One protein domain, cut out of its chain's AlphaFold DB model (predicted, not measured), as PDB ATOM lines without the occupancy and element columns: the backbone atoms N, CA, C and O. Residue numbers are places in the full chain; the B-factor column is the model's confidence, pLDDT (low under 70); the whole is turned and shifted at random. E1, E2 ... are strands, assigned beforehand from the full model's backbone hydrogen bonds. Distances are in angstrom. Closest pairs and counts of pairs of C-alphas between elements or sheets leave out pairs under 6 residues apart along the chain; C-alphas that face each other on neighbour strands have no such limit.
ATOM      1  N   SER A 198      29.408  33.087 -26.706       86.31
ATOM      2  CA  SER A 198      27.969  32.838 -26.798       86.31
ATOM      3  C   SER A 198      27.418  33.577 -28.006       86.31
ATOM      4  O   SER A 198      27.653  34.777 -28.160       86.31
ATOM      5  N   VAL A 199      26.673  32.872 -28.850       85.94
ATOM      6  CA  VAL A 199      25.994  33.440 -30.016       85.94
ATOM      7  C   VAL A 199      24.502  33.207 -29.859       85.94
ATOM      8  O   VAL A 199      24.056  32.065 -29.782       85.94
ATOM      9  N   ASP A 200      23.731  34.290 -29.832       90.50
ATOM     10  CA  ASP A 200      22.274  34.222 -29.717       90.50
ATOM     11  C   ASP A 200      21.629  33.970 -31.080       90.50
ATOM     12  O   ASP A 200      22.023  34.569 -32.087       90.50
ATOM     13  N   PHE A 201      20.610  33.120 -31.108       95.62
ATOM     14  CA  PHE A 201      19.831  32.795 -32.294       95.62
ATOM     15  C   PHE A 201      18.346  33.000 -32.027       95.62
ATOM     16  O   PHE A 201      17.830  32.644 -30.969       95.62
ATOM     17  N   VAL A 202      17.640  33.509 -33.034       96.25
ATOM     18  CA  VAL A 202      16.181  33.358 -33.103       96.25
ATOM     19  C   VAL A 202      15.831  32.013 -33.747       96.25
ATOM     20  O   VAL A 202      16.658  31.407 -34.427       96.25
ATOM     21  N   ALA A 203      14.599  31.542 -33.556       96.38
ATOM     22  CA  ALA A 203      14.161  30.264 -34.116       96.38
ATOM     23  C   ALA A 203      14.351  30.191 -35.645       96.38
ATOM     24  O   ALA A 203      13.978  31.111 -36.373       96.38
ATOM     25  N   ASN A 204      14.880  29.061 -36.120       95.69
ATOM     26  CA  ASN A 204      15.236  28.758 -37.512       95.69
ATOM     27  C   ASN A 204      16.333  29.643 -38.124       95.69
ATOM     28  O   ASN A 204      16.509  29.632 -39.343       95.69
ATOM     29  N   GLN A 205      17.068  30.412 -37.319       98.00
ATOM     30  CA  GLN A 205      18.176  31.214 -37.823       98.00
ATOM     31  C   GLN A 205      19.402  30.345 -38.103       98.00
ATOM     32  O   GLN A 205      19.789  29.530 -37.267       98.00
ATOM     33  N   THR A 206      20.047  30.609 -39.239       97.94
ATOM     34  CA  THR A 206      21.365  30.073 -39.590       97.94
ATOM     35  C   THR A 206      22.415  31.182 -39.533       97.94
ATOM     36  O   THR A 206      22.150  32.304 -39.973       97.94
ATOM     37  N   LYS A 207      23.600  30.880 -38.999       92.75
ATOM     38  CA  LYS A 207      24.787  31.746 -39.003       92.75
ATOM     39  C   LYS A 207      26.024  30.927 -39.347       92.75
ATOM     40  O   LYS A 207      26.109  29.764 -38.968       92.75
ATOM     41  N   GLU A 208      26.981  31.554 -40.012       93.06
ATOM     42  CA  GLU A 208      28.340  31.027 -40.115       93.06
ATOM     43  C   GLU A 208      29.161  31.565 -38.939       93.06
ATOM     44  O   GLU A 208      29.085  32.756 -38.616       93.06
ATOM     45  N   ILE A 209      29.919  30.687 -38.289       88.94
ATOM     46  CA  ILE A 209      30.932  31.043 -37.294       88.94
ATOM     47  C   ILE A 209      32.272  30.460 -37.740       88.94
ATOM     48  O   ILE A 209      32.310  29.378 -38.320       88.94
ATOM     49  N   LEU A 210      33.352  31.191 -37.493       83.06
ATOM     50  CA  LEU A 210      34.716  30.733 -37.728       83.06
ATOM     51  C   LEU A 210      35.297  30.367 -36.365       83.06
ATOM     52  O   LEU A 210      35.157  31.160 -35.436       83.06
ATOM     53  N   ILE A 211      35.862  29.169 -36.237       85.38
ATOM     54  CA  ILE A 211      36.553  28.729 -35.024       85.38
ATOM     55  C   ILE A 211      37.829  28.035 -35.468       85.38
ATOM     56  O   ILE A 211      37.750  27.023 -36.165       85.38
ATOM     57  N   ASN A 212      38.986  28.552 -35.052       78.62
ATOM     58  CA  ASN A 212      40.285  27.946 -35.373       78.62
ATOM     59  C   ASN A 212      40.482  27.756 -36.896       78.62
ATOM     60  O   ASN A 212      40.817  26.669 -37.362       78.62
ATOM     61  N   GLY A 213      40.121  28.778 -37.682       76.12
ATOM     62  CA  GLY A 213      40.135  28.739 -39.151       76.12
ATOM     63  C   GLY A 213      39.071  27.892 -39.833       76.12
ATOM     64  O   GLY A 213      38.972  27.926 -41.054       76.12
ATOM     65  N   ILE A 214      38.275  27.133 -39.083       86.81
ATOM     66  CA  ILE A 214      37.284  26.222 -39.647       86.81
ATOM     67  C   ILE A 214      35.921  26.891 -39.625       86.81
ATOM     68  O   ILE A 214      35.465  27.403 -38.592       86.81
ATOM     69  N   LYS A 215      35.246  26.887 -40.772       91.56
ATOM     70  CA  LYS A 215      33.894  27.414 -40.866       91.56
ATOM     71  C   LYS A 215      32.871  26.395 -40.367       91.56
ATOM     72  O   LYS A 215      32.791  25.280 -40.863       91.56
ATOM     73  N   TYR A 216      31.995  26.833 -39.470       96.50
ATOM     74  CA  TYR A 216      30.831  26.067 -39.040       96.50
ATOM     75  C   TYR A 216      29.540  26.787 -39.416       96.50
ATOM     76  O   TYR A 216      29.303  27.936 -39.028       96.50
ATOM     77  N   THR A 217      28.667  26.094 -40.144       98.00
ATOM     78  CA  THR A 217      27.301  26.561 -40.397       98.00
ATOM     79  C   THR A 217      26.402  26.075 -39.269       98.00
ATOM     80  O   THR A 217      26.155  24.881 -39.124       98.00
ATOM     81  N   VAL A 218      25.891  27.006 -38.468       98.38
ATOM     82  CA  VAL A 218      25.075  26.715 -37.286       98.38
ATOM     83  C   VAL A 218      23.643  27.161 -37.516       98.38
ATOM     84  O   VAL A 218      23.395  28.334 -37.792       98.38
ATOM     85  N   LYS A 219      22.688  26.253 -37.332       98.19
ATOM     86  CA  LYS A 219      21.250  26.531 -37.352       98.19
ATOM     87  C   LYS A 219      20.627  26.230 -35.992       98.19
ATOM     88  O   LYS A 219      20.847  25.156 -35.441       98.19
ATOM     89  N   ALA A 220      19.809  27.147 -35.486       97.62
ATOM     90  CA  ALA A 220      18.990  26.930 -34.294       97.62
ATOM     91  C   ALA A 220      17.552  26.593 -34.692       97.62
ATOM     92  O   ALA A 220      16.935  27.359 -35.430       97.62
ATOM     93  N   ASP A 221      16.963  25.515 -34.179       95.38
ATOM     94  CA  ASP A 221      15.543  25.224 -34.449       95.38
ATOM     95  C   ASP A 221      14.602  26.081 -33.587       95.38
ATOM     96  O   ASP A 221      13.444  26.322 -33.936       95.38
ATOM     97  N   LYS A 222      15.104  26.574 -32.450       95.00
ATOM     98  CA  LYS A 222      14.386  27.413 -31.482       95.00
ATOM     99  C   LYS A 222      15.223  28.632 -31.115       95.00
ATOM    100  O   LYS A 222      16.424  28.658 -31.357       95.00
ATOM    101  N   GLU A 223      14.582  29.630 -30.514       95.38
ATOM    102  CA  GLU A 223      15.306  30.740 -29.898       95.38
ATOM    103  C   GLU A 223      16.160  30.203 -28.743       95.38
ATOM    104  O   GLU A 223      15.643  29.591 -27.803       95.38
ATOM    105  N   SER A 224      17.477  30.348 -28.869       93.50
ATOM    106  CA  SER A 224      18.463  29.817 -27.930       93.50
ATOM    107  C   SER A 224      19.837  30.433 -28.198       93.50
ATOM    108  O   SER A 224      20.041  31.099 -29.212       93.50
ATOM    109  N   SER A 225      20.794  30.169 -27.314       93.50
ATOM    110  CA  SER A 225      22.185  30.593 -27.474       93.50
ATOM    111  C   SER A 225      23.081  29.368 -27.609       93.50
ATOM    112  O   SER A 225      22.953  28.414 -26.838       93.50
ATOM    113  N   LEU A 226      23.986  29.398 -28.587       95.56
ATOM    114  CA  LEU A 226      25.056  28.414 -28.705       95.56
ATOM    115  C   LEU A 226      26.282  28.948 -27.974       95.56
ATOM    116  O   LEU A 226      26.745  30.050 -28.273       95.56
ATOM    117  N   ILE A 227      26.816  28.150 -27.057       92.31
ATOM    118  CA  ILE A 227      28.110  28.401 -26.433       92.31
ATOM    119  C   ILE A 227      29.166  27.577 -27.163       92.31
ATOM    120  O   ILE A 227      28.961  26.382 -27.378       92.31
ATOM    121  N   TYR A 228      30.299  28.184 -27.508       92.25
ATOM    122  CA  TYR A 228      31.455  27.455 -28.025       92.25
ATOM    123  C   TYR A 228      32.771  27.944 -27.419       92.25
ATOM    124  O   TYR A 228      32.881  29.087 -26.965       92.25
ATOM    125  N   TYR A 229      33.752  27.047 -27.370       87.75
ATOM    126  CA  TYR A 229      35.115  27.319 -26.914       87.75
ATOM    127  C   TYR A 229      36.068  26.209 -27.369       87.75
ATOM    128  O   TYR A 229      35.637  25.084 -27.617       87.75
ATOM    129  N   ILE A 230      37.359  26.531 -27.441       87.00
ATOM    130  CA  ILE A 230      38.434  25.577 -27.730       87.00
ATOM    131  C   ILE A 230      38.966  25.039 -26.393       87.00
ATOM    132  O   ILE A 230      39.289  25.818 -25.493       87.00
ATOM    133  N   ASN A 231      38.987  23.716 -26.239       86.44
ATOM    134  CA  ASN A 231      39.515  23.010 -25.072       86.44
ATOM    135  C   ASN A 231      41.055  22.997 -25.082       86.44
ATOM    136  O   ASN A 231      41.679  23.226 -26.114       86.44
ATOM    137  N   ASP A 232      41.666  22.660 -23.944       83.62
ATOM    138  CA  ASP A 232      43.130  22.587 -23.797       83.62
ATOM    139  C   ASP A 232      43.791  21.551 -24.729       83.62
ATOM    140  O   ASP A 232      44.966  21.680 -25.060       83.62
ATOM    141  N   ASP A 233      43.047  20.527 -25.157       84.38
ATOM    142  CA  ASP A 233      43.492  19.511 -26.120       84.38
ATOM    143  C   ASP A 233      43.257  19.913 -27.590       84.38
ATOM    144  O   ASP A 233      43.437  19.097 -28.492       84.38
ATOM    145  N   GLY A 234      42.828  21.156 -27.834       85.25
ATOM    146  CA  GLY A 234      42.518  21.690 -29.159       85.25
ATOM    147  C   GLY A 234      41.133  21.317 -29.693       85.25
ATOM    148  O   GLY A 234      40.722  21.860 -30.716       85.25
ATOM    149  N   SER A 235      40.376  20.442 -29.020       92.00
ATOM    150  CA  SER A 235      39.018  20.105 -29.460       92.00
ATOM    151  C   SER A 235      38.054  21.281 -29.273       92.00
ATOM    152  O   SER A 235      38.159  22.058 -28.322       92.00
ATOM    153  N   ILE A 236      37.071  21.416 -30.157       93.62
ATOM    154  CA  ILE A 236      36.072  22.488 -30.111       93.62
ATOM    155  C   ILE A 236      34.828  21.979 -29.387       93.62
ATOM    156  O   ILE A 236      34.132  21.086 -29.867       93.62
ATOM    157  N   THR A 237      34.497  22.569 -28.239       95.00
ATOM    158  CA  THR A 237      33.214  22.292 -27.589       95.00
ATOM    159  C   THR A 237      32.107  23.134 -28.212       95.00
ATOM    160  O   THR A 237      32.177  24.360 -28.187       95.00
ATOM    161  N   PHE A 238      31.024  22.480 -28.633       96.81
ATOM    162  CA  PHE A 238      29.730  23.101 -28.912       96.81
ATOM    163  C   PHE A 238      28.725  22.727 -27.822       96.81
ATOM    164  O   PHE A 238      28.457  21.550 -27.584       96.81
ATOM    165  N   GLN A 239      28.138  23.723 -27.162       96.25
ATOM    166  CA  GLN A 239      27.182  23.528 -26.076       96.25
ATOM    167  C   GLN A 239      25.882  24.298 -26.329       96.25
ATOM    168  O   GLN A 239      25.872  25.528 -26.343       96.25
ATOM    169  N   GLY A 240      24.764  23.583 -26.465       95.56
ATOM    170  CA  GLY A 240      23.467  24.203 -26.743       95.56
ATOM    171  C   GLY A 240      22.284  23.240 -26.665       95.56
ATOM    172  O   GLY A 240      22.390  22.126 -26.152       95.56
ATOM    173  N   THR A 241      21.105  23.677 -27.118       96.19
ATOM    174  CA  THR A 241      19.924  22.805 -27.205       96.19
ATOM    175  C   THR A 241      19.096  23.057 -28.469       96.19
ATOM    176  O   THR A 241      18.576  24.155 -28.640       96.19
ATOM    177  N   ASN A 242      18.870  22.022 -29.293       96.88
ATOM    178  CA  ASN A 242      18.249  22.094 -30.636       96.88
ATOM    179  C   ASN A 242      19.076  22.909 -31.648       96.88
ATOM    180  O   ASN A 242      18.576  23.865 -32.252       96.88
ATOM    181  N   PHE A 243      20.347  22.543 -31.799       98.12
ATOM    182  CA  PHE A 243      21.231  23.126 -32.804       98.12
ATOM    183  C   PHE A 243      21.680  22.074 -33.802       98.12
ATOM    184  O   PHE A 243      22.032  20.963 -33.420       98.12
ATOM    185  N   THR A 244      21.732  22.466 -35.069       98.38
ATOM    186  CA  THR A 244      22.479  21.760 -36.105       98.38
ATOM    187  C   THR A 244      23.769  22.521 -36.374       98.38
ATOM    188  O   THR A 244      23.722  23.717 -36.658       98.38
ATOM    189  N   VAL A 245      24.902  21.835 -36.295       98.56
ATOM    190  CA  VAL A 245      26.233  22.352 -36.607       98.56
ATOM    191  C   VAL A 245      26.772  21.536 -37.775       98.56
ATOM    192  O   VAL A 245      26.792  20.312 -37.708       98.56
ATOM    193  N   ARG A 246      27.167  22.204 -38.856       98.62
ATOM    194  CA  ARG A 246      27.775  21.565 -40.024       98.62
ATOM    195  C   ARG A 246      29.197  22.067 -40.193       98.62
ATOM    196  O   ARG A 246      29.391  23.284 -40.284       98.62
ATOM    197  N   GLY A 247      30.134  21.128 -40.174       97.88
ATOM    198  CA  GLY A 247      31.539  21.326 -40.465       97.88
ATOM    199  C   GLY A 247      31.780  21.748 -41.911       97.88
ATOM    200  O   GLY A 247      30.876  21.786 -42.752       97.88
ATOM    201  N   GLU A 248      33.018  22.128 -42.169       97.19
ATOM    202  CA  GLU A 248      33.512  22.492 -43.482       97.19
ATOM    203  C   GLU A 248      34.080  21.240 -44.142       97.19
ATOM    204  O   GLU A 248      35.069  20.700 -43.673       97.19
ATOM    205  N   GLU A 249      33.509  20.839 -45.276       96.94
ATOM    206  CA  GLU A 249      33.790  19.553 -45.940       96.94
ATOM    207  C   GLU A 249      35.282  19.274 -46.200       96.94
ATOM    208  O   GLU A 249      35.698  18.129 -46.274       96.94
ATOM    209  N   THR A 250      36.122  20.302 -46.336       95.69
ATOM    210  CA  THR A 250      37.553  20.128 -46.661       95.69
ATOM    211  C   THR A 250      38.489  20.157 -45.451       95.69
ATOM    212  O   THR A 250      39.710  20.221 -45.623       95.69
ATOM    213  N   LYS A 251      37.949  20.165 -44.231       95.38
ATOM    214  CA  LYS A 251      38.711  20.261 -42.983       95.38
ATOM    215  C   LYS A 251      38.375  19.081 -42.077       95.38
ATOM    216  O   LYS A 251      37.262  18.587 -42.108       95.38
ATOM    217  N   ALA A 252      39.356  18.677 -41.275       95.88
ATOM    218  CA  ALA A 252      39.140  17.741 -40.182       95.88
ATOM    219  C   ALA A 252      38.547  18.473 -38.968       95.88
ATOM    220  O   ALA A 252      38.870  19.639 -38.699       95.88
ATOM    221  N   HIS A 253      37.727  17.773 -38.202       97.31
ATOM    222  CA  HIS A 253      36.946  18.280 -37.090       97.31
ATOM    223  C   HIS A 253      37.236  17.475 -35.829       97.31
ATOM    224  O   HIS A 253      36.960  16.288 -35.747       97.31
ATOM    225  N   ASN A 254      37.732  18.139 -34.786       96.81
ATOM    226  CA  ASN A 254      37.877  17.548 -33.457       96.81
ATOM    227  C   ASN A 254      36.896  18.241 -32.509       96.81
ATOM    228  O   ASN A 254      37.163  19.353 -32.047       96.81
ATOM    229  N   VAL A 255      35.728  17.642 -32.277       97.69
ATOM    230  CA  VAL A 255      34.585  18.324 -31.655       97.69
ATOM    231  C   VAL A 255      34.024  17.587 -30.448       97.69
ATOM    232  O   VAL A 255      33.977  16.360 -30.378       97.69
ATOM    233  N   VAL A 256      33.517  18.367 -29.494       97.38
ATOM    234  CA  VAL A 256      32.809  17.878 -28.312       97.38
ATOM    235  C   VAL A 256      31.409  18.480 -28.271       97.38
ATOM    236  O   VAL A 256      31.238  19.683 -28.075       97.38
ATOM    237  N   LEU A 257      30.377  17.647 -28.387       97.38
ATOM    238  CA  LEU A 257      28.982  18.087 -28.315       97.38
ATOM    239  C   LEU A 257      28.471  18.005 -26.873       97.38
ATOM    240  O   LEU A 257      28.566  16.959 -26.232       97.38
ATOM    241  N   LYS A 258      27.883  19.087 -26.355       95.88
ATOM    242  CA  LYS A 258      27.264  19.162 -25.021       95.88
ATOM    243  C   LYS A 258      25.853  19.755 -25.094       95.88
ATOM    244  O   LYS A 258      25.545  20.576 -25.953       95.88
ATOM    245  N   GLY A 259      24.999  19.378 -24.141       94.00
ATOM    246  CA  GLY A 259      23.601  19.825 -24.070       94.00
ATOM    247  C   GLY A 259      22.633  18.791 -24.645       94.00
ATOM    248  O   GLY A 259      22.823  17.602 -24.400       94.00
ATOM    249  N   SER A 260      21.610  19.197 -25.401       94.00
ATOM    250  CA  SER A 260      20.546  18.275 -25.846       94.00
ATOM    251  C   SER A 260      20.071  18.531 -27.276       94.00
ATOM    252  O   SER A 260      19.932  19.680 -27.676       94.00
ATOM    253  N   TYR A 261      19.716  17.482 -28.021       94.12
ATOM    254  CA  TYR A 261      19.243  17.586 -29.409       94.12
ATOM    255  C   TYR A 261      20.233  18.361 -30.293       94.12
ATOM    256  O   TYR A 261      19.858  19.295 -31.001       94.12
ATOM    257  N   MET A 262      21.518  18.035 -30.163       96.19
ATOM    258  CA  MET A 262      22.568  18.554 -31.035       96.19
ATOM    259  C   MET A 262      22.674  17.655 -32.264       96.19
ATOM    260  O   MET A 262      22.772  16.441 -32.113       96.19
ATOM    261  N   THR A 263      22.692  18.233 -33.455       97.44
ATOM    262  CA  THR A 263      23.037  17.525 -34.688       97.44
ATOM    263  C   THR A 263      24.383  18.030 -35.175       97.44
ATOM    264  O   THR A 263      24.558  19.242 -35.296       97.44
ATOM    265  N   PHE A 264      25.314  17.126 -35.455       98.31
ATOM    266  CA  PHE A 264      26.604  17.451 -36.048       98.31
ATOM    267  C   PHE A 264      26.768  16.732 -37.385       98.31
ATOM    268  O   PHE A 264      26.411  15.562 -37.494       98.31
ATOM    269  N   TYR A 265      27.285  17.458 -38.370       98.62
ATOM    270  CA  TYR A 265      27.741  16.928 -39.652       98.62
ATOM    271  C   TYR A 265      29.231  17.246 -39.770       98.62
ATOM    272  O   TYR A 265      29.573  18.431 -39.659       98.62
ATOM    273  N   GLY A 266      30.069  16.231 -39.945       98.12
ATOM    274  CA  GLY A 266      31.505  16.369 -40.153       98.12
ATOM    275  C   GLY A 266      31.874  16.693 -41.602       98.12
ATOM    276  O   GLY A 266      31.078  17.308 -42.331       98.12
ATOM    277  N   GLY A 267      33.118  16.389 -41.956       97.38
ATOM    278  CA  GLY A 267      33.773  16.750 -43.208       97.38
ATOM    279  C   GLY A 267      34.092  15.548 -44.096       97.38
ATOM    280  O   GLY A 267      33.432  14.524 -44.034       97.38
ATOM    281  N   ASN A 268      35.076  15.715 -44.984       98.00
ATOM    282  CA  ASN A 268      35.564  14.652 -45.874       98.00
ATOM    283  C   ASN A 268      36.956  14.131 -45.455       98.00
ATOM    284  O   ASN A 268      37.682  13.546 -46.265       98.00
ATOM    285  N   LEU A 269      37.402  14.487 -44.253       98.25
ATOM    286  CA  LEU A 269      38.682  14.098 -43.675       98.25
ATOM    287  C   LEU A 269      38.408  13.476 -42.310       98.25
ATOM    288  O   LEU A 269      37.425  13.834 -41.685       98.25
ATOM    289  N   ALA A 270      39.347  12.659 -41.831       98.31
ATOM    290  CA  ALA A 270      39.254  12.003 -40.528       98.31
ATOM    291  C   ALA A 270      38.898  12.978 -39.385       98.31
ATOM    292  O   ALA A 270      39.705  13.836 -38.993       98.31
ATOM    293  N   ASP A 271      37.708  12.792 -38.832       98.56
ATOM    294  CA  ASP A 271      37.083  13.569 -37.781       98.56
ATOM    295  C   ASP A 271      37.099  12.814 -36.447       98.56
ATOM    296  O   ASP A 271      37.033  11.592 -36.366       98.56
ATOM    297  N   LYS A 272      37.148  13.558 -35.342       98.38
ATOM    298  CA  LYS A 272      36.978  13.035 -33.984       98.38
ATOM    299  C   LYS A 272      35.788  13.711 -33.322       98.38
ATOM    300  O   LYS A 272      35.834  14.895 -32.979       98.38
ATOM    301  N   ILE A 273      34.724  12.952 -33.080       98.19
ATOM    302  CA  ILE A 273      33.439  13.475 -32.613       98.19
ATOM    303  C   ILE A 273      33.079  12.847 -31.268       98.19
ATOM    304  O   ILE A 273      32.642  11.701 -31.168       98.19
ATOM    305  N   VAL A 274      33.195  13.629 -30.194       97.00
ATOM    306  CA  VAL A 274      32.807  13.208 -28.841       97.00
ATOM    307  C   VAL A 274      31.427  13.756 -28.492       97.00
ATOM    308  O   VAL A 274      31.253  14.936 -28.174       97.00
ATOM    309  N   SER A 275      30.423  12.887 -28.466       94.50
ATOM    310  CA  SER A 275      29.058  13.259 -28.114       94.50
ATOM    311  C   SER A 275      28.760  13.027 -26.631       94.50
ATOM    312  O   SER A 275      28.510  11.910 -26.171       94.50
ATOM    313  N   ASN A 276      28.724  14.124 -25.870       93.69
ATOM    314  CA  ASN A 276      28.180  14.171 -24.508       93.69
ATOM    315  C   ASN A 276      26.734  14.704 -24.481       93.69
ATOM    316  O   ASN A 276      26.164  14.906 -23.402       93.69
ATOM    317  N   SER A 277      26.150  14.989 -25.649       91.94
ATOM    318  CA  SER A 277      24.817  15.572 -25.764       91.94
ATOM    319  C   SER A 277      23.727  14.501 -25.696       91.94
ATOM    320  O   SER A 277      23.842  13.438 -26.295       91.94
ATOM    321  N   SER A 278      22.642  14.785 -24.973       90.50
ATOM    322  CA  SER A 278      21.469  13.909 -24.926       90.50
ATOM    323  C   SER A 278      20.645  14.029 -26.211       90.50
ATOM    324  O   SER A 278      20.287  15.134 -26.612       90.50
ATOM    325  N   TYR A 279      20.272  12.899 -26.808       89.69
ATOM    326  CA  TYR A 279      19.540  12.797 -28.078       89.69
ATOM    327  C   TYR A 279      20.282  13.414 -29.270       89.69
ATOM    328  O   TYR A 279      19.652  13.949 -30.185       89.69
ATOM    329  N   ALA A 280      21.616  13.363 -29.255       90.94
ATOM    330  CA  ALA A 280      22.423  13.885 -30.349       90.94
ATOM    331  C   ALA A 280      22.248  13.072 -31.639       90.94
ATOM    332  O   ALA A 280      22.014  11.863 -31.571       90.94
ATOM    333  N   SER A 281      22.401  13.723 -32.788       94.81
ATOM    334  CA  SER A 281      22.604  13.045 -34.072       94.81
ATOM    335  C   SER A 281      23.977  13.404 -34.632       94.81
ATOM    336  O   SER A 281      24.382  14.563 -34.543       94.81
ATOM    337  N   VAL A 282      24.699  12.430 -35.171       96.88
ATOM    338  CA  VAL A 282      26.044  12.606 -35.730       96.88
ATOM    339  C   VAL A 282      26.090  11.940 -37.097       96.88
ATOM    340  O   VAL A 282      25.628  10.812 -37.237       96.88
ATOM    341  N   PHE A 283      26.633  12.660 -38.069       98.12
ATOM    342  CA  PHE A 283      26.936  12.204 -39.421       98.12
ATOM    343  C   PHE A 283      28.389  12.608 -39.662       98.12
ATOM    344  O   PHE A 283      28.661  13.812 -39.639       98.12
ATOM    345  N   ALA A 284      29.316  11.653 -39.685       97.69
ATOM    346  CA  ALA A 284      30.743  11.968 -39.631       97.69
ATOM    347  C   ALA A 284      31.286  12.392 -41.006       97.69
ATOM    348  O   ALA A 284      31.878  13.462 -41.088       97.69
ATOM    349  N   GLY A 285      30.832  11.749 -42.080       98.12
ATOM    350  CA  GLY A 285      31.054  12.206 -43.452       98.12
ATOM    351  C   GLY A 285      31.962  11.242 -44.200       98.12
ATOM    352  O   GLY A 285      31.844  10.040 -44.016       98.12
ATOM    353  N   ASP A 286      32.818  11.746 -45.090       97.75
ATOM    354  CA  ASP A 286      33.869  10.885 -45.649       97.75
ATOM    355  C   ASP A 286      35.116  10.967 -44.739       97.75
ATOM    356  O   ASP A 286      35.427  12.037 -44.223       97.75
ATOM    357  N   GLY A 287      35.928   9.917 -44.664       98.25
ATOM    358  CA  GLY A 287      37.144   9.885 -43.847       98.25
ATOM    359  C   GLY A 287      37.140   8.711 -42.872       98.25
ATOM    360  O   GLY A 287      36.126   8.076 -42.673       98.25
ATOM    361  N   ASP A 288      38.299   8.379 -42.300       98.62
ATOM    362  CA  ASP A 288      38.355   7.368 -41.236       98.62
ATOM    363  C   ASP A 288      38.078   8.069 -39.888       98.62
ATOM    364  O   ASP A 288      38.995   8.659 -39.297       98.62
ATOM    365  N   ASP A 289      36.830   8.055 -39.418       98.75
ATOM    366  CA  ASP A 289      36.360   8.888 -38.309       98.75
ATOM    367  C   ASP A 289      36.334   8.160 -36.954       98.75
ATOM    368  O   ASP A 289      36.127   6.955 -36.844       98.75
ATOM    369  N   GLU A 290      36.504   8.899 -35.855       98.56
ATOM    370  CA  GLU A 290      36.362   8.394 -34.484       98.56
ATOM    371  C   GLU A 290      35.145   9.031 -33.799       98.56
ATOM    372  O   GLU A 290      35.149  10.210 -33.428       98.56
ATOM    373  N   ILE A 291      34.107   8.234 -33.537       97.50
ATOM    374  CA  ILE A 291      32.856   8.685 -32.918       97.50
ATOM    375  C   ILE A 291      32.723   8.094 -31.512       97.50
ATOM    376  O   ILE A 291      32.532   6.895 -31.329       97.50
ATOM    377  N   ILE A 292      32.742   8.941 -30.479       95.38
ATOM    378  CA  ILE A 292      32.625   8.515 -29.075       95.38
ATOM    379  C   ILE A 292      31.298   8.981 -28.477       95.38
ATOM    380  O   ILE A 292      31.053  10.178 -28.315       95.38
ATOM    381  N   LEU A 293      30.464   8.035 -28.044       91.75
ATOM    382  CA  LEU A 293      29.146   8.289 -27.465       91.75
ATOM    383  C   LEU A 293      29.161   8.082 -25.948       91.75
ATOM    384  O   LEU A 293      29.410   6.984 -25.449       91.75
ATOM    385  N   ASN A 294      28.841   9.141 -25.200       90.25
ATOM    386  CA  ASN A 294      28.817   9.125 -23.731       90.25
ATOM    387  C   ASN A 294      27.410   9.274 -23.130       90.25
ATOM    388  O   ASN A 294      27.254   9.189 -21.911       90.25
ATOM    389  N   ASN A 295      26.389   9.526 -23.949       86.12
ATOM    390  CA  ASN A 295      25.005   9.738 -23.517       86.12
ATOM    391  C   ASN A 295      24.020   9.174 -24.559       86.12
ATOM    392  O   ASN A 295      24.446   8.661 -25.589       86.12
ATOM    393  N   SER A 296      22.713   9.235 -24.294       76.94
ATOM    394  CA  SER A 296      21.675   8.849 -25.258       76.94
ATOM    395  C   SER A 296      21.828   9.580 -26.586       76.94
ATOM    396  O   SER A 296      21.995  10.799 -26.596       76.94
ATOM    397  N   THR A 297      21.675   8.867 -27.695       75.25
ATOM    398  CA  THR A 297      21.752   9.405 -29.059       75.25
ATOM    399  C   THR A 297      20.486   9.083 -29.848       75.25
ATOM    400  O   THR A 297      19.675   8.255 -29.433       75.25
ATOM    401  N   SER A 298      20.282   9.770 -30.966       80.62
ATOM    402  CA  SER A 298      19.154   9.541 -31.876       80.62
ATOM    403  C   SER A 298      19.613   8.772 -33.115       80.62
ATOM    404  O   SER A 298      19.156   7.658 -33.354       80.62
ATOM    405  N   THR A 299      20.554   9.329 -33.875       91.12
ATOM    406  CA  THR A 299      21.050   8.732 -35.122       91.12
ATOM    407  C   THR A 299      22.541   8.978 -35.237       91.12
ATOM    408  O   THR A 299      22.966  10.119 -35.088       91.12
ATOM    409  N   ILE A 300      23.320   7.930 -35.470       93.56
ATOM    410  CA  ILE A 300      24.767   7.999 -35.657       93.56
ATOM    411  C   ILE A 300      25.088   7.299 -36.974       93.56
ATOM    412  O   ILE A 300      24.609   6.187 -37.190       93.56
ATOM    413  N   ASN A 301      25.845   7.961 -37.839       96.19
ATOM    414  CA  ASN A 301      26.315   7.413 -39.103       96.19
ATOM    415  C   ASN A 301      27.783   7.805 -39.282       96.19
ATOM    416  O   ASN A 301      28.075   9.002 -39.189       96.19
ATOM    417  N   GLY A 302      28.660   6.824 -39.479       97.12
ATOM    418  CA  GLY A 302      30.039   7.061 -39.911       97.12
ATOM    419  C   GLY A 302      30.084   7.632 -41.329       97.12
ATOM    420  O   GLY A 302      30.657   8.687 -41.543       97.12
ATOM    421  N   GLU A 303      29.206   7.124 -42.197       97.88
ATOM    422  CA  GLU A 303      29.078   7.475 -43.616       97.88
ATOM    423  C   GLU A 303      30.118   6.786 -44.505       97.88
ATOM    424  O   GLU A 303      29.799   5.700 -44.974       97.88
ATOM    425  N   GLY A 304      31.263   7.372 -44.835       97.94
ATOM    426  CA  GLY A 304      32.217   6.754 -45.759       97.94
ATOM    427  C   GLY A 304      33.638   6.744 -45.217       97.94
ATOM    428  O   GLY A 304      34.175   7.794 -44.919       97.94
ATOM    429  N   GLY A 305      34.317   5.604 -45.247       98.38
ATOM    430  CA  GLY A 305      35.647   5.425 -44.665       98.38
ATOM    431  C   GLY A 305      35.617   4.363 -43.573       98.38
ATOM    432  O   GLY A 305      34.598   3.728 -43.367       98.38
ATOM    433  N   ASN A 306      36.762   4.072 -42.956       98.62
ATOM    434  CA  ASN A 306      36.849   3.012 -41.948       98.62
ATOM    435  C   ASN A 306      36.706   3.631 -40.558       98.62
ATOM    436  O   ASN A 306      37.689   4.100 -39.969       98.62
ATOM    437  N   ASP A 307      35.489   3.631 -40.038       98.69
ATOM    438  CA  ASP A 307      35.121   4.386 -38.852       98.69
ATOM    439  C   ASP A 307      35.276   3.581 -37.564       98.69
ATOM    440  O   ASP A 307      35.079   2.366 -37.492       98.69
ATOM    441  N   HIS A 308      35.595   4.275 -36.474       98.44
ATOM    442  CA  HIS A 308      35.645   3.717 -35.127       98.44
ATOM    443  C   HIS A 308      34.564   4.325 -34.238       98.44
ATOM    444  O   HIS A 308      34.653   5.467 -33.782       98.44
ATOM    445  N   ILE A 309      33.545   3.527 -33.922       95.62
ATOM    446  CA  ILE A 309      32.382   3.951 -33.143       95.62
ATOM    447  C   ILE A 309      32.429   3.326 -31.747       95.62
ATOM    448  O   ILE A 309      32.252   2.124 -31.554       95.62
ATOM    449  N   VAL A 310      32.611   4.165 -30.726       93.50
ATOM    450  CA  VAL A 310      32.694   3.759 -29.317       93.50
ATOM    451  C   VAL A 310      31.424   4.140 -28.565       93.50
ATOM    452  O   VAL A 310      31.077   5.315 -28.441       93.50
ATOM    453  N   ILE A 311      30.774   3.154 -27.949       89.06
ATOM    454  CA  ILE A 311      29.512   3.323 -27.217       89.06
ATOM    455  C   ILE A 311      29.747   3.028 -25.737       89.06
ATOM    456  O   ILE A 311      29.830   1.873 -25.324       89.06
ATOM    457  N   ASN A 312      29.903   4.064 -24.908       87.75
ATOM    458  CA  ASN A 312      30.267   3.890 -23.498       87.75
ATOM    459  C   ASN A 312      29.068   3.500 -22.607       87.75
ATOM    460  O   ASN A 312      27.930   3.861 -22.870       87.75
ATOM    461  N   SER A 313      29.325   2.846 -21.466       66.69
ATOM    462  CA  SER A 313      28.319   2.285 -20.532       66.69
ATOM    463  C   SER A 313      27.274   3.268 -19.957       66.69
ATOM    464  O   SER A 313      26.376   2.858 -19.226       66.69
ATOM    465  N   GLY A 314      27.400   4.571 -20.230       62.16
ATOM    466  CA  GLY A 314      26.449   5.620 -19.843       62.16
ATOM    467  C   GLY A 314      25.463   6.038 -20.944       62.16
ATOM    468  O   GLY A 314      24.553   6.819 -20.663       62.16
ATOM    469  N   SER A 315      25.605   5.549 -22.182       65.88
ATOM    470  CA  SER A 315      24.735   5.922 -23.305       65.88
ATOM    471  C   SER A 315      23.467   5.065 -23.355       65.88
ATOM    472  O   SER A 315      23.539   3.877 -23.634       65.88
ATOM    473  N   SER A 316      22.280   5.630 -23.111       63.97
ATOM    474  CA  SER A 316      21.022   4.900 -23.353       63.97
ATOM    475  C   SER A 316      20.607   5.066 -24.818       63.97
ATOM    476  O   SER A 316      19.917   6.028 -25.168       63.97
ATOM    477  N   SER A 317      21.081   4.156 -25.671       63.19
ATOM    478  CA  SER A 317      20.836   4.100 -27.124       63.19
ATOM    479  C   SER A 317      19.644   3.215 -27.510       63.19
ATOM    480  O   SER A 317      19.559   2.690 -28.617       63.19
ATOM    481  N   THR A 318      18.686   3.034 -26.597       63.81
ATOM    482  CA  THR A 318      17.576   2.073 -26.746       63.81
ATOM    483  C   THR A 318      16.626   2.379 -27.911       63.81
ATOM    484  O   THR A 318      15.814   1.533 -28.252       63.81
ATOM    485  N   ASN A 319      16.709   3.576 -28.503       69.06
ATOM    486  CA  ASN A 319      15.952   3.994 -29.691       69.06
ATOM    487  C   ASN A 319      16.868   4.578 -30.781       69.06
ATOM    488  O   ASN A 319      16.394   5.308 -31.651       69.06
ATOM    489  N   SER A 320      18.174   4.334 -30.689       75.19
ATOM    490  CA  SER A 320      19.139   4.882 -31.634       75.19
ATOM    491  C   SER A 320      19.242   3.992 -32.868       75.19
ATOM    492  O   SER A 320      19.064   2.775 -32.781       75.19
ATOM    493  N   ILE A 321      19.529   4.616 -34.006       85.44
ATOM    494  CA  ILE A 321      20.005   3.935 -35.213       85.44
ATOM    495  C   ILE A 321      21.476   4.296 -35.339       85.44
ATOM    496  O   ILE A 321      21.802   5.485 -35.369       85.44
ATOM    497  N   ILE A 322      22.340   3.290 -35.336       90.88
ATOM    498  CA  ILE A 322      23.786   3.464 -35.433       90.88
ATOM    499  C   ILE A 322      24.255   2.658 -36.637       90.88
ATOM    500  O   ILE A 322      23.936   1.474 -36.722       90.88
ATOM    501  N   SER A 323      24.956   3.314 -37.551       94.50
ATOM    502  CA  SER A 323      25.523   2.723 -38.760       94.50
ATOM    503  C   SER A 323      26.992   3.103 -38.871       94.50
ATOM    504  O   SER A 323      27.335   4.234 -38.514       94.50
ATOM    505  N   GLY A 324      27.815   2.176 -39.350       96.06
ATOM    506  CA  GLY A 324      29.180   2.454 -39.791       96.06
ATOM    507  C   GLY A 324      29.113   3.179 -41.127       96.06
ATOM    508  O   GLY A 324      29.225   4.397 -41.161       96.06
ATOM    509  N   GLY A 325      28.621   2.495 -42.154       97.44
ATOM    510  CA  GLY A 325      28.401   3.091 -43.467       97.44
ATOM    511  C   GLY A 325      29.110   2.285 -44.541       97.44
ATOM    512  O   GLY A 325      28.923   1.078 -44.609       97.44
ATOM    513  N   ASP A 326      29.833   2.948 -45.433       98.06
ATOM    514  CA  ASP A 326      30.708   2.298 -46.404       98.06
ATOM    515  C   ASP A 326      32.149   2.285 -45.867       98.06
ATOM    516  O   ASP A 326      32.750   3.344 -45.750       98.06
ATOM    517  N   GLY A 327      32.758   1.118 -45.684       98.00
ATOM    518  CA  GLY A 327      34.135   0.956 -45.212       98.00
ATOM    519  C   GLY A 327      34.263  -0.206 -44.231       98.00
ATOM    520  O   GLY A 327      33.282  -0.845 -43.889       98.00
ATOM    521  N   ASP A 328      35.488  -0.549 -43.833       98.25
ATOM    522  CA  ASP A 328      35.710  -1.608 -42.842       98.25
ATOM    523  C   ASP A 328      35.590  -1.007 -41.424       98.25
ATOM    524  O   ASP A 328      36.588  -0.576 -40.832       98.25
ATOM    525  N   ASP A 329      34.379  -0.962 -40.868       98.44
ATOM    526  CA  ASP A 329      34.086  -0.228 -39.636       98.44
ATOM    527  C   ASP A 329      34.343  -1.046 -38.365       98.44
ATOM    528  O   ASP A 329      34.289  -2.277 -38.325       98.44
ATOM    529  N   THR A 330      34.613  -0.361 -37.254       97.38
ATOM    530  CA  THR A 330      34.814  -0.979 -35.938       97.38
ATOM    531  C   THR A 330      33.894  -0.378 -34.881       97.38
ATOM    532  O   THR A 330      33.921   0.817 -34.598       97.38
ATOM    533  N   PHE A 331      33.159  -1.239 -34.181       93.12
ATOM    534  CA  PHE A 331      32.242  -0.872 -33.107       93.12
ATOM    535  C   PHE A 331      32.716  -1.414 -31.761       93.12
ATOM    536  O   PHE A 331      32.744  -2.624 -31.546       93.12
ATOM    537  N   ASP A 332      32.991  -0.530 -30.803       91.31
ATOM    538  CA  ASP A 332      33.284  -0.901 -29.416       91.31
ATOM    539  C   ASP A 332      32.074  -0.632 -28.518       91.31
ATOM    540  O   ASP A 332      31.837   0.489 -28.047       91.31
ATOM    541  N   LEU A 333      31.312  -1.684 -28.229       86.19
ATOM    542  CA  LEU A 333      30.056  -1.602 -27.491       86.19
ATOM    543  C   LEU A 333      30.277  -1.894 -26.012       86.19
ATOM    544  O   LEU A 333      30.449  -3.042 -25.627       86.19
ATOM    545  N   LYS A 334      30.226  -0.872 -25.155       83.88
ATOM    546  CA  LYS A 334      30.235  -1.015 -23.683       83.88
ATOM    547  C   LYS A 334      28.852  -0.795 -23.065       83.88
ATOM    548  O   LYS A 334      28.737  -0.747 -21.838       83.88
ATOM    549  N   ASN A 335      27.824  -0.598 -23.894       78.25
ATOM    550  CA  ASN A 335      26.423  -0.553 -23.492       78.25
ATOM    551  C   ASN A 335      25.494  -1.126 -24.568       78.25
ATOM    552  O   ASN A 335      25.881  -1.260 -25.724       78.25
ATOM    553  N   TYR A 336      24.251  -1.375 -24.164       73.44
ATOM    554  CA  TYR A 336      23.177  -1.852 -25.022       73.44
ATOM    555  C   TYR A 336      22.829  -0.914 -26.194       73.44
ATOM    556  O   TYR A 336      22.587   0.284 -26.001       73.44
ATOM    557  N   VAL A 337      22.683  -1.488 -27.393       73.94
ATOM    558  CA  VAL A 337      22.214  -0.812 -28.619       73.94
ATOM    559  C   VAL A 337      21.076  -1.608 -29.254       73.94
ATOM    560  O   VAL A 337      21.184  -2.822 -29.383       73.94
ATOM    561  N   TYR A 338      19.992  -0.937 -29.659       73.88
ATOM    562  CA  TYR A 338      18.832  -1.622 -30.243       73.88
ATOM    563  C   TYR A 338      19.025  -1.944 -31.731       73.88
ATOM    564  O   TYR A 338      18.823  -3.088 -32.117       73.88
ATOM    565  N   ASN A 339      19.419  -0.953 -32.546       81.00
ATOM    566  CA  ASN A 339      19.643  -1.113 -33.988       81.00
ATOM    567  C   ASN A 339      21.068  -0.685 -34.334       81.00
ATOM    568  O   ASN A 339      21.378   0.513 -34.319       81.00
ATOM    569  N   LEU A 340      21.912  -1.669 -34.611       87.62
ATOM    570  CA  LEU A 340      23.282  -1.472 -35.050       87.62
ATOM    571  C   LEU A 340      23.445  -2.069 -36.444       87.62
ATOM    572  O   LEU A 340      23.061  -3.218 -36.654       87.62
ATOM    573  N   HIS A 341      23.997  -1.288 -37.361       91.50
ATOM    574  CA  HIS A 341      24.247  -1.676 -38.741       91.50
ATOM    575  C   HIS A 341      25.738  -1.497 -39.038       91.50
ATOM    576  O   HIS A 341      26.286  -0.450 -38.699       91.50
ATOM    577  N   GLY A 342      26.385  -2.506 -39.615       92.31
ATOM    578  CA  GLY A 342      27.747  -2.381 -40.140       92.31
ATOM    579  C   GLY A 342      27.717  -1.507 -41.381       92.31
ATOM    580  O   GLY A 342      27.885  -0.293 -41.294       92.31
ATOM    581  N   GLY A 343      27.239  -2.095 -42.471       94.94
ATOM    582  CA  GLY A 343      26.964  -1.383 -43.710       94.94
ATOM    583  C   GLY A 343      27.576  -2.137 -44.873       94.94
ATOM    584  O   GLY A 343      27.240  -3.303 -45.063       94.94
ATOM    585  N   SER A 344      28.392  -1.479 -45.687       96.06
ATOM    586  CA  SER A 344      29.207  -2.136 -46.709       96.06
ATOM    587  C   SER A 344      30.646  -2.213 -46.213       96.06
ATOM    588  O   SER A 344      31.205  -1.171 -45.924       96.06
ATOM    589  N   GLY A 345      31.298  -3.370 -46.268       96.25
ATOM    590  CA  GLY A 345      32.688  -3.540 -45.830       96.25
ATOM    591  C   GLY A 345      32.829  -4.686 -44.838       96.25
ATOM    592  O   GLY A 345      31.880  -5.405 -44.569       96.25
ATOM    593  N   ASN A 346      34.046  -4.956 -44.375       95.25
ATOM    594  CA  ASN A 346      34.309  -6.053 -43.445       95.25
ATOM    595  C   ASN A 346      34.286  -5.521 -42.014       95.25
ATOM    596  O   ASN A 346      35.325  -5.138 -41.466       95.25
ATOM    597  N   ASP A 347      33.103  -5.519 -41.410       95.81
ATOM    598  CA  ASP A 347      32.873  -4.807 -40.160       95.81
ATOM    599  C   ASP A 347      33.249  -5.631 -38.925       95.81
ATOM    600  O   ASP A 347      33.165  -6.863 -38.895       95.81
ATOM    601  N   VAL A 348      33.648  -4.950 -37.849       93.56
ATOM    602  CA  VAL A 348      34.053  -5.568 -36.580       93.56
ATOM    603  C   VAL A 348      33.220  -5.046 -35.414       93.56
ATOM    604  O   VAL A 348      33.318  -3.892 -35.011       93.56
ATOM    605  N   PHE A 349      32.471  -5.935 -34.766       89.56
ATOM    606  CA  PHE A 349      31.634  -5.632 -33.606       89.56
ATOM    607  C   PHE A 349      32.228  -6.219 -32.324       89.56
ATOM    608  O   PHE A 349      32.105  -7.415 -32.051       89.56
ATOM    609  N   ASN A 350      32.833  -5.382 -31.486       88.12
ATOM    610  CA  ASN A 350      33.374  -5.765 -30.186       88.12
ATOM    611  C   ASN A 350      32.334  -5.535 -29.080       88.12
ATOM    612  O   ASN A 350      32.069  -4.406 -28.661       88.12
ATOM    613  N   LEU A 351      31.759  -6.621 -28.562       83.31
ATOM    614  CA  LEU A 351      30.764  -6.590 -27.489       83.31
ATOM    615  C   LEU A 351      31.467  -6.679 -26.124       83.31
ATOM    616  O   LEU A 351      31.910  -7.749 -25.703       83.31
ATOM    617  N   LEU A 352      31.569  -5.552 -25.422       79.31
ATOM    618  CA  LEU A 352      32.311  -5.377 -24.169       79.31
ATOM    619  C   LEU A 352      31.336  -5.183 -22.980       79.31
ATOM    620  O   LEU A 352      30.399  -4.406 -23.063       79.31
ATOM    621  N   ASN A 353      31.562  -5.814 -21.819       67.19
ATOM    622  CA  ASN A 353      30.821  -5.568 -20.552       67.19
ATOM    623  C   ASN A 353      29.271  -5.723 -20.572       67.19
ATOM    624  O   ASN A 353      28.541  -4.747 -20.412       67.19
ATOM    625  N   SER A 354      28.761  -6.961 -20.662       59.72
ATOM    626  CA  SER A 354      27.324  -7.335 -20.554       59.72
ATOM    627  C   SER A 354      26.362  -6.537 -21.467       59.72
ATOM    628  O   SER A 354      25.159  -6.468 -21.216       59.72
ATOM    629  N   ALA A 355      26.891  -5.943 -22.541       55.78
ATOM    630  CA  ALA A 355      26.317  -4.827 -23.295       55.78
ATOM    631  C   ALA A 355      25.405  -5.191 -24.482       55.78
ATOM    632  O   ALA A 355      25.241  -4.376 -25.381       55.78
ATOM    633  N   ALA A 356      24.793  -6.373 -24.523       54.31
ATOM    634  CA  ALA A 356      24.041  -6.785 -25.717       54.31
ATOM    635  C   ALA A 356      22.752  -7.572 -25.427       54.31
ATOM    636  O   ALA A 356      22.273  -8.318 -26.276       54.31
ATOM    637  N   LEU A 357      22.178  -7.424 -24.227       56.12
ATOM    638  CA  LEU A 357      20.861  -7.997 -23.933       56.12
ATOM    639  C   LEU A 357      19.809  -7.322 -24.829       56.12
ATOM    640  O   LEU A 357      19.565  -6.143 -24.621       56.12
ATOM    641  N   ASP A 358      19.206  -8.050 -25.777       63.69
ATOM    642  CA  ASP A 358      18.195  -7.603 -26.760       63.69
ATOM    643  C   ASP A 358      18.716  -6.837 -28.002       63.69
ATOM    644  O   ASP A 358      17.962  -6.079 -28.619       63.69
ATOM    645  N   SER A 359      20.013  -6.911 -28.339       68.56
ATOM    646  CA  SER A 359      20.575  -6.088 -29.430       68.56
ATOM    647  C   SER A 359      20.272  -6.710 -30.790       68.56
ATOM    648  O   SER A 359      20.415  -7.924 -30.948       68.56
ATOM    649  N   ILE A 360      19.895  -5.892 -31.779       76.25
ATOM    650  CA  ILE A 360      19.828  -6.301 -33.186       76.25
ATOM    651  C   ILE A 360      21.068  -5.745 -33.882       76.25
ATOM    652  O   ILE A 360      21.210  -4.529 -34.025       76.25
ATOM    653  N   ILE A 361      21.962  -6.648 -34.276       83.69
ATOM    654  CA  ILE A 361      23.161  -6.332 -35.052       83.69
ATOM    655  C   ILE A 361      22.930  -6.854 -36.461       83.69
ATOM    656  O   ILE A 361      22.798  -8.061 -36.666       83.69
ATOM    657  N   ASP A 362      22.852  -5.935 -37.406       88.88
ATOM    658  CA  ASP A 362      22.821  -6.198 -38.834       88.88
ATOM    659  C   ASP A 362      24.219  -5.956 -39.386       88.88
ATOM    660  O   ASP A 362      24.688  -4.823 -39.424       88.88
ATOM    661  N   CYS A 363      24.915  -7.036 -39.723       87.50
ATOM    662  CA  CYS A 363      26.329  -6.942 -40.070       87.50
ATOM    663  C   CYS A 363      26.522  -6.278 -41.441       87.50
ATOM    664  O   CYS A 363      27.468  -5.532 -41.605       87.50
ATOM    665  N   GLY A 364      25.553  -6.411 -42.356       91.25
ATOM    666  CA  GLY A 364      25.627  -5.777 -43.672       91.25
ATOM    667  C   GLY A 364      26.349  -6.613 -44.736       91.25
ATOM    668  O   GLY A 364      26.352  -7.845 -44.688       91.25
ATOM    669  N   GLU A 365      26.818  -5.956 -45.798       92.06
ATOM    670  CA  GLU A 365      27.560  -6.585 -46.892       92.06
ATOM    671  C   GLU A 365      29.050  -6.676 -46.556       92.06
ATOM    672  O   GLU A 365      29.692  -5.648 -46.435       92.06
ATOM    673  N   GLY A 366      29.635  -7.871 -46.584       90.38
ATOM    674  CA  GLY A 366      31.065  -8.086 -46.394       90.38
ATOM    675  C   GLY A 366      31.348  -9.316 -45.542       90.38
ATOM    676  O   GLY A 366      30.453 -10.107 -45.243       90.38
ATOM    677  N   ASP A 367      32.624  -9.538 -45.235       88.50
ATOM    678  CA  ASP A 367      33.040 -10.610 -44.335       88.50
ATOM    679  C   ASP A 367      33.157 -10.057 -42.899       88.50
ATOM    680  O   ASP A 367      34.227  -9.618 -42.469       88.50
ATOM    681  N   ASP A 368      32.056 -10.094 -42.146       89.88
ATOM    682  CA  ASP A 368      31.947  -9.409 -40.853       89.88
ATOM    683  C   ASP A 368      32.412 -10.257 -39.664       89.88
ATOM    684  O   ASP A 368      32.329 -11.490 -39.654       89.88
ATOM    685  N   THR A 369      32.846  -9.599 -38.591       89.69
ATOM    686  CA  THR A 369      33.302 -10.242 -37.354       89.69
ATOM    687  C   THR A 369      32.578  -9.701 -36.126       89.69
ATOM    688  O   THR A 369      32.652  -8.521 -35.805       89.69
ATOM    689  N   VAL A 370      31.954 -10.585 -35.344       86.25
ATOM    690  CA  VAL A 370      31.359 -10.257 -34.040       86.25
ATOM    691  C   VAL A 370      32.166 -10.907 -32.916       86.25
ATOM    692  O   VAL A 370      32.135 -12.124 -32.714       86.25
ATOM    693  N   ASN A 371      32.858 -10.084 -32.134       83.94
ATOM    694  CA  ASN A 371      33.665 -10.501 -30.993       83.94
ATOM    695  C   ASN A 371      32.870 -10.343 -29.700       83.94
ATOM    696  O   ASN A 371      32.710  -9.235 -29.184       83.94
ATOM    697  N   ASN A 372      32.402 -11.455 -29.128       76.00
ATOM    698  CA  ASN A 372      31.724 -11.410 -27.839       76.00
ATOM    699  C   ASN A 372      32.713 -11.590 -26.677       76.00
ATOM    700  O   ASN A 372      33.171 -12.701 -26.411       76.00
ATOM    701  N   GLN A 373      33.003 -10.500 -25.962       75.12
ATOM    702  CA  GLN A 373      33.927 -10.473 -24.823       75.12
ATOM    703  C   GLN A 373      33.206 -10.260 -23.474       75.12
ATOM    704  O   GLN A 373      33.824  -9.859 -22.484       75.12
ATOM    705  N   THR A 374      31.889 -10.489 -23.398       65.06
ATOM    706  CA  THR A 374      31.120 -10.290 -22.159       65.06
ATOM    707  C   THR A 374      31.345 -11.418 -21.143       65.06
ATOM    708  O   THR A 374      31.302 -12.592 -21.497       65.06
ATOM    709  N   SER A 375      31.512 -11.082 -19.856       57.88
ATOM    710  CA  SER A 375      31.678 -12.068 -18.769       57.88
ATOM    711  C   SER A 375      30.376 -12.730 -18.297       57.88
ATOM    712  O   SER A 375      30.425 -13.757 -17.622       57.88
ATOM    713  N   ASP A 376      29.227 -12.131 -18.611       52.75
ATOM    714  CA  ASP A 376      27.902 -12.703 -18.363       52.75
ATOM    715  C   ASP A 376      27.381 -13.374 -19.640       52.75
ATOM    716  O   ASP A 376      27.759 -12.991 -20.747       52.75
ATOM    717  N   THR A 377      26.486 -14.360 -19.508       51.41
ATOM    718  CA  THR A 377      25.741 -14.897 -20.655       51.41
ATOM    719  C   THR A 377      25.015 -13.751 -21.350       51.41
ATOM    720  O   THR A 377      24.024 -13.257 -20.815       51.41
ATOM    721  N   ALA A 378      25.487 -13.344 -22.528       52.62
ATOM    722  CA  ALA A 378      24.710 -12.527 -23.445       52.62
ATOM    723  C   ALA A 378      23.476 -13.341 -23.863       52.62
ATOM    724  O   ALA A 378      23.530 -14.157 -24.784       52.62
ATOM    725  N   SER A 379      22.385 -13.219 -23.114       51.59
ATOM    726  CA  SER A 379      21.090 -13.723 -23.549       51.59
ATOM    727  C   SER A 379      20.504 -12.718 -24.540       51.59
ATOM    728  O   SER A 379      20.553 -11.519 -24.294       51.59
ATOM    729  N   ASP A 380      19.964 -13.214 -25.654       60.62
ATOM    730  CA  ASP A 380      19.091 -12.451 -26.559       60.62
ATOM    731  C   ASP A 380      19.765 -11.441 -27.523       60.62
ATOM    732  O   ASP A 380      19.176 -10.423 -27.870       60.62
ATOM    733  N   ILE A 381      20.965 -11.738 -28.046       64.75
ATOM    734  CA  ILE A 381      21.498 -11.038 -29.238       64.75
ATOM    735  C   ILE A 381      20.856 -11.619 -30.503       64.75
ATOM    736  O   ILE A 381      20.935 -12.829 -30.744       64.75
ATOM    737  N   THR A 382      20.286 -10.761 -31.350       69.94
ATOM    738  CA  THR A 382      19.884 -11.119 -32.716       69.94
ATOM    739  C   THR A 382      20.958 -10.658 -33.694       69.94
ATOM    740  O   THR A 382      21.155  -9.461 -33.881       69.94
ATOM    741  N   LEU A 383      21.638 -11.620 -34.321       72.75
ATOM    742  CA  LEU A 383      22.571 -11.362 -35.414       72.75
ATOM    743  C   LEU A 383      21.850 -11.573 -36.743       72.75
ATOM    744  O   LEU A 383      21.328 -12.661 -37.006       72.75
ATOM    745  N   ILE A 384      21.842 -10.538 -37.568       76.62
ATOM    746  CA  ILE A 384      21.416 -10.580 -38.959       76.62
ATOM    747  C   ILE A 384      22.705 -10.506 -39.773       76.62
ATOM    748  O   ILE A 384      23.442  -9.528 -39.695       76.62
ATOM    749  N   GLY A 385      23.031 -11.588 -40.477       65.38
ATOM    750  CA  GLY A 385      24.140 -11.575 -41.426       65.38
ATOM    751  C   GLY A 385      23.647 -11.063 -42.772       65.38
ATOM    752  O   GLY A 385      22.551 -11.443 -43.190       65.38
ATOM    753  N   GLY A 386      24.436 -10.235 -43.453       66.75
ATOM    754  CA  GLY A 386      24.210  -9.936 -44.863       66.75
ATOM    755  C   GLY A 386      25.079 -10.806 -45.774       66.75
ATOM    756  O   GLY A 386      25.318 -11.986 -45.497       66.75
ATOM    757  N   SER A 387      25.468 -10.274 -46.931       64.69
ATOM    758  CA  SER A 387      26.217 -11.036 -47.932       64.69
ATOM    759  C   SER A 387      27.688 -11.182 -47.557       64.69
ATOM    760  O   SER A 387      28.371 -10.178 -47.493       64.69
ATOM    761  N   GLY A 388      28.196 -12.410 -47.463       54.62
ATOM    762  CA  GLY A 388      29.615 -12.675 -47.201       54.62
ATOM    763  C   GLY A 388      29.792 -13.784 -46.172       54.62
ATOM    764  O   GLY A 388      28.880 -14.590 -45.949       54.62
ATOM    765  N   THR A 389      30.989 -13.893 -45.605       66.69
ATOM    766  CA  THR A 389      31.354 -14.895 -44.603       66.69
ATOM    767  C   THR A 389      31.488 -14.238 -43.239       66.69
ATOM    768  O   THR A 389      32.523 -13.664 -42.931       66.69
ATOM    769  N   ASN A 390      30.476 -14.413 -42.391       72.19
ATOM    770  CA  ASN A 390      30.453 -13.770 -41.078       72.19
ATOM    771  C   ASN A 390      30.971 -14.708 -39.980       72.19
ATOM    772  O   ASN A 390      30.553 -15.871 -39.885       72.19
ATOM    773  N   TRP A 391      31.860 -14.202 -39.125       65.12
ATOM    774  CA  TRP A 391      32.452 -14.918 -37.994       65.12
ATOM    775  C   TRP A 391      31.946 -14.381 -36.655       65.12
ATOM    776  O   TRP A 391      31.806 -13.181 -36.455       65.12
ATOM    777  N   ALA A 392      31.705 -15.284 -35.702       68.12
ATOM    778  CA  ALA A 392      31.407 -14.928 -34.318       68.12
ATOM    779  C   ALA A 392      32.326 -15.710 -33.367       68.12
ATOM    780  O   ALA A 392      32.243 -16.942 -33.299       68.12
ATOM    781  N   GLU A 393      33.201 -15.014 -32.637       65.12
ATOM    782  CA  GLU A 393      34.131 -15.619 -31.671       65.12
ATOM    783  C   GLU A 393      33.556 -15.589 -30.236       65.12
ATOM    784  O   GLU A 393      32.933 -14.609 -29.822       65.12
ATOM    785  N   GLN A 394      33.741 -16.677 -29.465       62.81
ATOM    786  CA  GLN A 394      33.255 -16.810 -28.076       62.81
ATOM    787  C   GLN A 394      34.305 -17.421 -27.130       62.81
ATOM    788  O   GLN A 394      34.756 -18.549 -27.343       62.81
ATOM    789  N   GLU A 395      34.577 -16.758 -25.998       46.31
ATOM    790  CA  GLU A 395      35.160 -17.392 -24.804       46.31
ATOM    791  C   GLU A 395      34.037 -17.857 -23.848       46.31
ATOM    792  O   GLU A 395      33.518 -17.094 -23.051       46.31
TER     793      GLU A 395
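Overview. This is residues 198 to 395 of the 405 residues of the protein "Putative calcium binding hemolysin protein" of Clostridium sp. CAG:306 (UniProt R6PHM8). This is a chain wound in stacked turns, a solenoid whose two walls are rows of parallel strands: E7, E9, E11, E13, E15, E17 and E19 make one row, and E8, E10, E12, E14, E16 and E18 the other. The bent strands E5 and E6 each run through both walls, and the antiparallel strands E1 to E4 cap the end of the stack where the printed part begins. The printed part has 198 residues with no named helix and 19 named strands, E1 to E19 in order along the chain, in one branched, twisted sheet with mixed pairing. The class is all strand. The whole is compact, with a radius of gyration of the C-alphas of 17.2 A, yet elongated in outline, spanning 52 by 31 by 29 A.

Along the chain. Find C-alpha 198 at (27.969, 32.838, -26.798); here E1 begins, residues 198 to 201. Next come E2, residues 206 to 211, E3, residues 214 to 220 and 19.1 A long, and E4, residues 224 to 230 and 20.4 A long. Read on to E5, residues 236 to 246, which bends by 138 degrees at residue 242, and E6, residues 254 to 265, the longest strand by residues, which bends by 151 degrees at residue 260. From C-alpha 272 at (36.978, 13.035, -33.984) short and longer strands alternate: E7, residues 272 to 275; E8, 280 to 286; E9, 290 to 293; E10, 297 to 304; E11, 308 to 311; and E12, 317 to 326, 21.7 A long with a bend of 62 degrees at residue 320. Then follow E13, residues 330 to 333; E14, 337 to 344; E15, 348 to 351; E16, 360 to 365; E17, 369 to 372; E18, 382 to 384; and E19, 391 to 394, which ends at C-alpha 394 at (33.255, -16.810, -28.076).

Arrangement. Start with E1, an edge strand antiparallel to E4, with N 199 and O 226 2.9 A apart. E2, another edge strand, forms a hairpin with E3, where N 209 and O 216 are 2.9 A apart. E4 and E5 are also a hairpin, with N 239 and O 227 at 2.8 A. Look at E5 next: E4, beside residues 236 to 240, and E3, beside residues 243 to 246, lie on one side of it, and E6 lies on the other side. E3 is antiparallel to E5, with N 219 and O 244 at 2.8 A, while E5 and E6 are parallel, with N 238 and O 256 at 2.9 A. On the other side of E6 from E5 lie E7, beside residues 254 to 257, and E8, beside residues 261 to 265, both parallel to E6; N 255 and O 272 are 2.8 A apart, and N 281 and O 262 are 2.8 A apart. From E7, step to E9 at N 273 and O 290, 2.8 A; the angle between these parallel strands is 8 degrees. From E8, step to E10, parallel at 1 degrees, with N 282 and O 299 at 2.9 A. Between the rows, the closest C-alphas of E8 and E9, those of Ala 284 and Ile 291, are 7.8 A apart. At the far end, E16 and E18 are parallel, with N 384 and O 361 at 2.8 A, and so are E17 and E19, with N 370 and O 391 at 2.8 A.

Size, cuts and confidence. The two C-alphas farthest apart, those of Val 202 and Glu 395, are 54.8 A from each other. The printed part has no cut, and no link is long. The mean pLDDT of the printed part is 86.9; look for values under 70 at residues 313 to 319, 353 to 359, 374 to 382, 385 to 389 and 391 to 395.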